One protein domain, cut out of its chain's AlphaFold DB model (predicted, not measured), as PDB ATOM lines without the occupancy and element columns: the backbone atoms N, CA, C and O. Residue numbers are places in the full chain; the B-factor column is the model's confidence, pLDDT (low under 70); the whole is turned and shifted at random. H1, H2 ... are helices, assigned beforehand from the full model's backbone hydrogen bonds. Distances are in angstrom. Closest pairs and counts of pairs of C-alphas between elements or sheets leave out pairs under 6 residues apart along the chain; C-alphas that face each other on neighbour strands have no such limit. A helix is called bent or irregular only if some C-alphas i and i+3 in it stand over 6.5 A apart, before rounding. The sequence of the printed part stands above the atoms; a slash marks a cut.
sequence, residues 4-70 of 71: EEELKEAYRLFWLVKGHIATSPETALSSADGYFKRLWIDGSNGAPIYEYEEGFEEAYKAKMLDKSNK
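This is residues 4 to 70 of the 71 residues of an uncharacterized protein of Euryarchaeota archaeon (UniProt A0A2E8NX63). H2, the long link and H3 make a U, with H1 between its arms, packed on H2 and crossing it steeply. Residues 64 to 70 stick out. 67 residues are printed, with three named helices, H1, H2, H3 in chain order, and no named strand: all helix. The whole is compact, radius of gyration of the C-alphas 12.2 A, spanning 42 by 23 by 18 A.

Start at H2, residues 25 to 44, irregular, with C-alphas 30 and 33 7.1 A apart and a kink of 49 degrees near residue 33. H1, residues 4 to 18, touches it at a steep tilt of 58 degrees, the same way; the closest C-alphas, of Ala 10 and Ala 32, are 5.0 A apart. H3, residues 56 to 68, is close to H1 but not clearly touching; the closest C-alphas, of Trp 15 and Phe 56, are 6.7 A apart. H2 and H3 are apart. Every O i to N i+4 pair is within hydrogen-bond range in H1 and H3, 14 of 16 in H2.

Find C-alpha 25 at (37.717, 18.343, 27.983); H2 runs 27.5 A to C-alpha 44. H1 spans 20.7 A; H3 runs 18.5 A to C-alpha 68 at (49.240, 24.377, 20.180).

The printed part has no cut; pLDDT is under 70 at residues 67 to 70.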
ATOM      1  N   GLU A   4      42.838   9.420  25.234       82.12
ATOM      2  CA  GLU A   4      42.692  10.298  24.069       82.12
ATOM      3  C   GLU A   4      41.516   9.902  23.167       82.12
ATOM      4  O   GLU A   4      40.846  10.778  22.614       82.12
ATOM      5  N   GLU A   5      41.246   8.603  23.021       83.75
ATOM      6  CA  GLU A   5      40.095   8.111  22.262       83.75
ATOM      7  C   GLU A   5      38.788   8.431  22.982       83.75
ATOM      8  O   GLU A   5      37.863   8.927  22.345       83.75
ATOM      9  N   GLU A   6      38.727   8.240  24.304       86.50
ATOM     10  CA  GLU A   6      37.553   8.602  25.110       86.50
ATOM     11  C   GLU A   6      37.257  10.099  25.032       86.50
ATOM     12  O   GLU A   6      36.109  10.521  24.882       86.50
ATOM     13  N   LEU A   7      38.302  10.925  25.065       88.69
ATOM     14  CA  LEU A   7      38.143  12.363  24.943       88.69
ATOM     15  C   LEU A   7      37.683  12.775  23.537       88.69
ATOM     16  O   LEU A   7      36.820  13.646  23.396       88.69
ATOM     17  N   LYS A   8      38.236  12.155  22.489       89.00
ATOM     18  CA  LYS A   8      37.812  12.388  21.104       89.00
ATOM     19  C   LYS A   8      36.353  11.970  20.898       89.00
ATOM     20  O   LYS A   8      35.597  12.729  20.292       89.00
ATOM     21  N   GLU A   9      35.949  10.823  21.441       89.56
ATOM     22  CA  GLU A   9      34.569  10.328  21.434       89.56
ATOM     23  C   GLU A   9      33.632  11.309  22.155       89.56
ATOM     24  O   GLU A   9      32.589  11.689  21.627       89.56
ATOM     25  N   ALA A  10      34.028  11.807  23.327       91.44
ATOM     26  CA  ALA A  10      33.244  12.781  24.077       91.44
ATOM     27  C   ALA A  10      33.036  14.090  23.298       91.44
ATOM     28  O   ALA A  10      31.929  14.632  23.276       91.44
ATOM     29  N   TYR A  11      34.065  14.589  22.605       91.25
ATOM     30  CA  TYR A  11      33.919  15.744  21.716       91.25
ATOM     31  C   TYR A  11      33.032  15.453  20.507       91.25
ATOM     32  O   TYR A  11      32.256  16.326  20.115       91.25
ATOM     33  N   ARG A  12      33.110  14.244  19.944       89.31
ATOM     34  CA  ARG A  12      32.242  13.795  18.850       89.31
ATOM     35  C   ARG A  12      30.778  13.790  19.287       89.31
ATOM     36  O   ARG A  12      29.944  14.395  18.624       89.31
ATOM     37  N   LEU A  13      30.471  13.202  20.444       90.38
ATOM     38  CA  LEU A  13      29.122  13.201  21.022       90.38
ATOM     39  C   LEU A  13      28.617  14.624  21.288       90.38
ATOM     40  O   LEU A  13      27.461  14.938  21.014       90.38
ATOM     41  N   PHE A  14      29.487  15.506  21.786       91.94
ATOM     42  CA  PHE A  14      29.145  16.911  22.002       91.94
ATOM     43  C   PHE A  14      28.806  17.615  20.681       91.94
ATOM     44  O   PHE A  14      27.796  18.317  20.608       91.94
ATOM     45  N   TRP A  15      29.602  17.393  19.633       90.56
ATOM     46  CA  TRP A  15      29.370  17.952  18.303       90.56
ATOM     47  C   TRP A  15      28.044  17.482  17.709       90.56
ATOM     48  O   TRP A  15      27.235  18.309  17.305       90.56
ATOM     49  N   LEU A  16      27.772  16.179  17.747       87.69
ATOM     50  CA  LEU A  16      26.540  15.602  17.206       87.69
ATOM     51  C   LEU A  16      25.275  16.161  17.881       87.69
ATOM     52  O   LEU A  16      24.240  16.294  17.237       87.69
ATOM     53  N   VAL A  17      25.343  16.521  19.168       87.75
ATOM     54  CA  VAL A  17      24.191  17.075  19.904       87.75
ATOM     55  C   VAL A  17      24.101  18.605  19.829       87.75
ATOM     56  O   VAL A  17      23.003  19.159  19.890       87.75
ATOM     57  N   LYS A  18      25.232  19.318  19.770       87.75
ATOM     58  CA  LYS A  18      25.287  20.786  19.925       87.75
ATOM     59  C   LYS A  18      25.783  21.549  18.697       87.75
ATOM     60  O   LYS A  18      25.637  22.770  18.674       87.75
ATOM     61  N   GLY A  19      26.399  20.878  17.729       86.31
ATOM     62  CA  GLY A  19      26.999  21.479  16.533       86.31
ATOM     63  C   GLY A  19      28.266  22.302  16.792       86.31
ATOM     64  O   GLY A  19      28.637  23.130  15.968       86.31
ATOM     65  N   HIS A  20      28.906  22.150  17.955       86.75
ATOM     66  CA  HIS A  20      30.185  22.793  18.269       86.75
ATOM     67  C   HIS A  20      31.007  21.933  19.228       86.75
ATOM     68  O   HIS A  20      30.467  21.080  19.929       86.75
ATOM     69  N   ILE A  21      32.321  22.153  19.274       86.50
ATOM     70  CA  ILE A  21      33.211  21.433  20.191       86.50
ATOM     71  C   ILE A  21      33.182  22.088  21.570       86.50
ATOM     72  O   ILE A  21      33.214  23.316  21.686       86.50
ATOM     73  N   ALA A  22      33.142  21.267  22.622       85.38
ATOM     74  CA  ALA A  22      33.122  21.753  23.995       85.38
ATOM     75  C   ALA A  22      34.336  22.646  24.311       85.38
ATOM     76  O   ALA A  22      35.455  22.455  23.820       85.38
ATOM     77  N   THR A  23      34.123  23.628  25.185       81.19
ATOM     78  CA  THR A  23      35.170  24.567  25.600       81.19
ATOM     79  C   THR A  23      36.321  23.852  26.310       81.19
ATOM     80  O   THR A  23      37.481  24.157  26.012       81.19
ATOM     81  N   SER A  24      35.992  22.869  27.155       85.88
ATOM     82  CA  SER A  24      36.923  22.128  28.009       85.88
ATOM     83  C   SER A  24      36.714  20.609  27.905       85.88
ATOM     84  O   SER A  24      35.573  20.162  27.752       85.88
ATOM     85  N   PRO A  25      37.787  19.806  28.048       88.06
ATOM     86  CA  PRO A  25      37.717  18.343  27.983       88.06
ATOM     87  C   PRO A  25      36.839  17.732  29.084       88.06
ATOM     88  O   PRO A  25      36.066  16.818  28.822       88.06
ATOM     89  N   GLU A  26      36.880  18.286  30.294       89.44
ATOM     90  CA  GLU A  26      36.071  17.835  31.436       89.44
ATOM     91  C   GLU A  26      34.564  17.981  31.170       89.44
ATOM     92  O   GLU A  26      33.764  17.108  31.508       89.44
ATOM     93  N   THR A  27      34.163  19.076  30.515       90.25
ATOM     94  CA  THR A  27      32.769  19.313  30.122       90.25
ATOM     95  C   THR A  27      32.318  18.323  29.052       90.25
ATOM     96  O   THR A  27      31.186  17.847  29.105       90.25
ATOM     97  N   ALA A  28      33.196  17.992  28.099       90.19
ATOM     98  CA  ALA A  28      32.907  16.976  27.093       90.19
ATOM     99  C   ALA A  28      32.682  15.609  27.753       90.19
ATOM    100  O   ALA A  28      31.637  15.002  27.541       90.19
ATOM    101  N   LEU A  29      33.614  15.172  28.607       90.94
ATOM    102  CA  LEU A  29      33.554  13.875  29.288       90.94
ATOM    103  C   LEU A  29      32.335  13.760  30.211       90.94
ATOM    104  O   LEU A  29      31.604  12.776  30.149       90.94
ATOM    105  N   SER A  30      32.055  14.787  31.018       92.44
ATOM    106  CA  SER A  30      30.882  14.796  31.907       92.44
ATOM    107  C   SER A  30      29.547  14.799  31.157       92.44
ATOM    108  O   SER A  30      28.561  14.268  31.665       92.44
ATOM    109  N   SER A  31      29.502  15.360  29.945       91.38
ATOM    110  CA  SER A  31      28.290  15.379  29.114       91.38
ATOM    111  C   SER A  31      28.145  14.142  28.219       91.38
ATOM    112  O   SER A  31      27.053  13.894  27.706       91.38
ATOM    113  N   ALA A  32      29.220  13.368  28.026       91.69
ATOM    114  CA  ALA A  32      29.284  12.268  27.066       91.69
ATOM    115  C   ALA A  32      28.192  11.214  27.303       91.69
ATOM    116  O   ALA A  32      27.457  10.888  26.374       91.69
ATOM    117  N   ASP A  33      28.012  10.746  28.543       91.94
ATOM    118  CA  ASP A  33      27.004   9.726  28.880       91.94
ATOM    119  C   ASP A  33      25.565  10.191  28.571       91.94
ATOM    120  O   ASP A  33      24.758   9.454  27.998       91.94
ATOM    121  N   GLY A  34      25.243  11.449  28.886       93.00
ATOM    122  CA  GLY A  34      23.924  12.022  28.609       93.00
ATOM    123  C   GLY A  34      23.657  12.197  27.113       93.00
ATOM    124  O   GLY A  34      22.559  11.916  26.629       93.00
ATOM    125  N   TYR A  35      24.666  12.638  26.363       91.50
ATOM    126  CA  TYR A  35      24.565  12.824  24.917       91.50
ATOM    127  C   TYR A  35      24.523  11.508  24.158       91.50
ATOM    128  O   TYR A  35      23.735  11.387  23.223       91.50
ATOM    129  N   PHE A  36      25.264  10.502  24.615       90.62
ATOM    130  CA  PHE A  36      25.171   9.146  24.095       90.62
ATOM    131  C   PHE A  36      23.742   8.606  24.195       90.62
ATOM    132  O   PHE A  36      23.183   8.167  23.194       90.62
ATOM    133  N   LYS A  37      23.094   8.718  25.365       90.75
ATOM    134  CA  LYS A  37      21.698   8.273  25.554       90.75
ATOM    135  C   LYS A  37      20.719   8.980  24.617       90.75
ATOM    136  O   LYS A  37      19.800   8.351  24.101       90.75
ATOM    137  N   ARG A  38      20.913  10.281  24.388       88.94
ATOM    138  CA  ARG A  38      20.067  11.065  23.482       88.94
ATOM    139  C   ARG A  38      20.247  10.635  22.028       88.94
ATOM    140  O   ARG A  38      19.261  10.342  21.366       88.94
ATOM    141  N   LEU A  39      21.494  10.533  21.574       87.88
ATOM    142  CA  LEU A  39      21.822  10.085  20.221       87.88
ATOM    143  C   LEU A  39      21.383   8.643  19.977       87.88
ATOM    144  O   LEU A  39      20.938   8.320  18.884       87.88
ATOM    145  N   TRP A  40      21.440   7.787  20.993       87.00
ATOM    146  CA  TRP A  40      20.928   6.425  20.905       87.00
ATOM    147  C   TRP A  40      19.425   6.392  20.599       87.00
ATOM    148  O   TRP A  40      18.978   5.637  19.732       87.00
ATOM    149  N   ILE A  41      18.641   7.235  21.277       87.12
ATOM    150  CA  ILE A  41      17.198   7.368  21.033       87.12
ATOM    151  C   ILE A  41      16.945   8.004  19.661       87.12
ATOM    152  O   ILE A  41      16.155   7.470  18.886       87.12
ATOM    153  N   ASP A  42      17.633   9.100  19.335       85.06
ATOM    154  CA  ASP A  42      17.466   9.802  18.056       85.06
ATOM    155  C   ASP A  42      17.832   8.895  16.867       85.06
ATOM    156  O   ASP A  42      17.093   8.831  15.884       85.06
ATOM    157  N   GLY A  43      18.906   8.110  16.979       84.69
ATOM    158  CA  GLY A  43      19.305   7.118  15.979       84.69
ATOM    159  C   GLY A  43      18.301   5.974  15.855       84.69
ATOM    160  O   GLY A  43      17.967   5.565  14.745       84.69
ATOM    161  N   SER A  44      17.737   5.511  16.978       83.75
ATOM    162  CA  SER A  44      16.650   4.520  16.974       83.75
ATOM    163  C   SER A  44      15.378   5.046  16.298       83.75
ATOM    164  O   SER A  44      14.634   4.275  15.697       83.75
ATOM    165  N   ASN A  45      15.149   6.362  16.349       83.50
ATOM    166  CA  ASN A  45      14.044   7.044  15.673       83.50
ATOM    167  C   ASN A  45      14.326   7.345  14.189       83.50
ATOM    168  O   ASN A  45      13.479   7.937  13.519       83.50
ATOM    169  N   GLY A  46      15.489   6.945  13.663       81.44
ATOM    170  CA  GLY A  46      15.863   7.138  12.263       81.44
ATOM    171  C   GLY A  46      16.479   8.502  11.949       81.44
ATOM    172  O   GLY A  46      16.496   8.895  10.784       81.44
ATOM    173  N   ALA A  47      16.983   9.236  12.948       81.00
ATOM    174  CA  ALA A  47      17.728  10.465  12.689       81.00
ATOM    175  C   ALA A  47      19.022  10.157  11.902       81.00
ATOM    176  O   ALA A  47      19.748   9.220  12.262       81.00
ATOM    177  N   PRO A  48      19.357  10.937  10.859       77.69
ATOM    178  CA  PRO A  48      20.571  10.740  10.077       77.69
ATOM    179  C   PRO A  48      21.798  11.271  10.838       77.69
ATOM    180  O   PRO A  48      22.346  12.320  10.520       77.69
ATOM    181  N   ILE A  49      22.256  10.532  11.856       76.06
ATOM    182  CA  ILE A  49      23.393  10.940  12.708       76.06
ATOM    183  C   ILE A  49      24.677  11.162  11.890       76.06
ATOM    184  O   ILE A  49      25.495  12.006  12.241       76.06
ATOM    185  N   TYR A  50      24.824  10.444  10.775       71.44
ATOM    186  CA  TYR A  50      25.957  10.576   9.860       71.44
ATOM    187  C   TYR A  50      26.071  11.975   9.229       71.44
ATOM    188  O   TYR A  50      27.180  12.456   9.024       71.44
ATOM    189  N   GLU A  51      24.953  12.660   8.970       73.94
ATOM    190  CA  GLU A  51      24.978  14.022   8.414       73.94
ATOM    191  C   GLU A  51      25.519  15.038   9.429       73.94
ATOM    192  O   GLU A  51      26.185  15.999   9.063       73.94
ATOM    193  N   TYR A  52      25.304  14.803  10.726       70.69
ATOM    194  CA  TYR A  52      25.789  15.692  11.785       70.69
ATOM    195  C   TYR A  52      27.289  15.556  12.055       70.69
ATOM    196  O   TYR A  52      27.868  16.390  12.753       70.69
ATOM    197  N   GLU A  53      27.927  14.509  11.532       78.25
ATOM    198  CA  GLU A  53      29.368  14.312  11.657       78.25
ATOM    199  C   GLU A  53      30.167  15.174  10.662       78.25
ATOM    200  O   GLU A  53      31.366  15.405  10.854       78.25
ATOM    201  N   GLU A  54      29.506  15.716   9.635       80.88
ATOM    202  CA  GLU A  54      30.119  16.628   8.675       80.88
ATOM    203  C   GLU A  54      30.663  17.884   9.389       80.88
ATOM    204  O   GLU A  54      29.995  18.518  10.207       80.88
ATOM    205  N   GLY A  55      31.934  18.212   9.138       80.50
ATOM    206  CA  GLY A  55      32.629  19.339   9.775       80.50
ATOM    207  C   GLY A  55      33.215  19.066  11.170       80.50
ATOM    208  O   GLY A  55      34.009  19.879  11.657       80.50
ATOM    209  N   PHE A  56      32.928  17.918  11.803       87.00
ATOM    210  CA  PHE A  56      33.515  17.572  13.109       87.00
ATOM    211  C   PHE A  56      35.045  17.512  13.049       87.00
ATOM    212  O   PHE A  56      35.727  18.081  13.904       87.00
ATOM    213  N   GLU A  57      35.603  16.840  12.037       85.19
ATOM    214  CA  GLU A  57      37.057  16.705  11.914       85.19
ATOM    215  C   GLU A  57      37.760  18.054  11.783       85.19
ATOM    216  O   GLU A  57      38.827  18.250  12.367       85.19
ATOM    217  N   GLU A  58      37.187  18.976  11.014       86.44
ATOM    218  CA  GLU A  58      37.750  20.306  10.796       86.44
ATOM    219  C   GLU A  58      37.720  21.120  12.089       86.44
ATOM    220  O   GLU A  58      38.742  21.679  12.492       86.44
ATOM    221  N   ALA A  59      36.590  21.105  12.801       86.44
ATOM    222  CA  ALA A  59      36.464  21.756  14.098       86.44
ATOM    223  C   ALA A  59      37.420  21.154  15.143       86.44
ATOM    224  O   ALA A  59      38.029  21.888  15.926       86.44
ATOM    225  N   TYR A  60      37.599  19.829  15.146       86.25
ATOM    226  CA  TYR A  60      38.492  19.136  16.077       86.25
ATOM    227  C   TYR A  60      39.957  19.459  15.790       86.25
ATOM    228  O   TYR A  60      40.708  19.799  16.708       86.25
ATOM    229  N   LYS A  61      40.352  19.446  14.512       87.06
ATOM    230  CA  LYS A  61      41.682  19.882  14.069       87.06
ATOM    231  C   LYS A  61      41.932  21.337  14.465       87.06
ATOM    232  O   LYS A  61      42.972  21.621  15.052       87.06
ATOM    233  N   ALA A  62      40.972  22.237  14.241       85.19
ATOM    234  CA  ALA A  62      41.084  23.643  14.632       85.19
ATOM    235  C   ALA A  62      41.265  23.817  16.152       85.19
ATOM    236  O   ALA A  62      42.145  24.557  16.584       85.19
ATOM    237  N   LYS A  63      40.501  23.084  16.975       81.25
ATOM    238  CA  LYS A  63      40.630  23.105  18.442       81.25
ATOM    239  C   LYS A  63      42.002  22.611  18.913       81.25
ATOM    240  O   LYS A  63      42.569  23.172  19.852       81.25
ATOM    241  N   MET A  64      42.534  21.568  18.279       81.56
ATOM    242  CA  MET A  64      43.856  21.033  18.613       81.56
ATOM    243  C   MET A  64      44.990  21.965  18.175       81.56
ATOM    244  O   MET A  64      45.965  22.124  18.908       81.56
ATOM    245  N   LEU A  65      44.841  22.638  17.031       80.38
ATOM    246  CA  LEU A  65      45.776  23.665  16.569       80.38
ATOM    247  C   LEU A  65      45.768  24.900  17.484       80.38
ATOM    248  O   LEU A  65      46.838  25.378  17.853       80.38
ATOM    249  N   ASP A  66      44.591  25.367  17.920       74.50
ATOM    250  CA  ASP A  66      44.446  26.488  18.868       74.50
ATOM    251  C   ASP A  66      45.161  26.214  20.201       74.50
ATOM    252  O   ASP A  66      45.900  27.062  20.704       74.50
ATOM    253  N   LYS A  67      45.042  24.988  20.732       63.56
ATOM    254  CA  LYS A  67      45.804  24.556  21.916       63.56
ATOM    255  C   LYS A  67      47.321  24.655  21.715       63.56
ATOM    256  O   LYS A  67      48.031  24.966  22.666       63.56
ATOM    257  N   SER A  68      47.808  24.379  20.507       59.56
ATOM    258  CA  SER A  68      49.240  24.377  20.180       59.56
ATOM    259  C   SER A  68      49.808  25.789  19.995       59.56
ATOM    260  O   SER A  68      50.978  26.031  20.283       59.56
ATOM    261  N   ASN A  69      48.975  26.744  19.566       58.19
ATOM    262  CA  ASN A  69      49.384  28.119  19.262       58.19
ATOM    263  C   ASN A  69      49.359  29.064  20.479       58.19
ATOM    264  O   ASN A  69      49.671  30.245  20.355       58.19
ATOM    265  N   LYS A  70      48.978  28.555  21.657       52.91
ATOM    266  CA  LYS A  70      48.890  29.308  22.917       52.91
ATOM    267  C   LYS A  70      50.136  29.152  23.803       52.91
ATOM    268  O   LYS A  70      50.023  29.233  25.027       52.91
TER     269      LYS A  70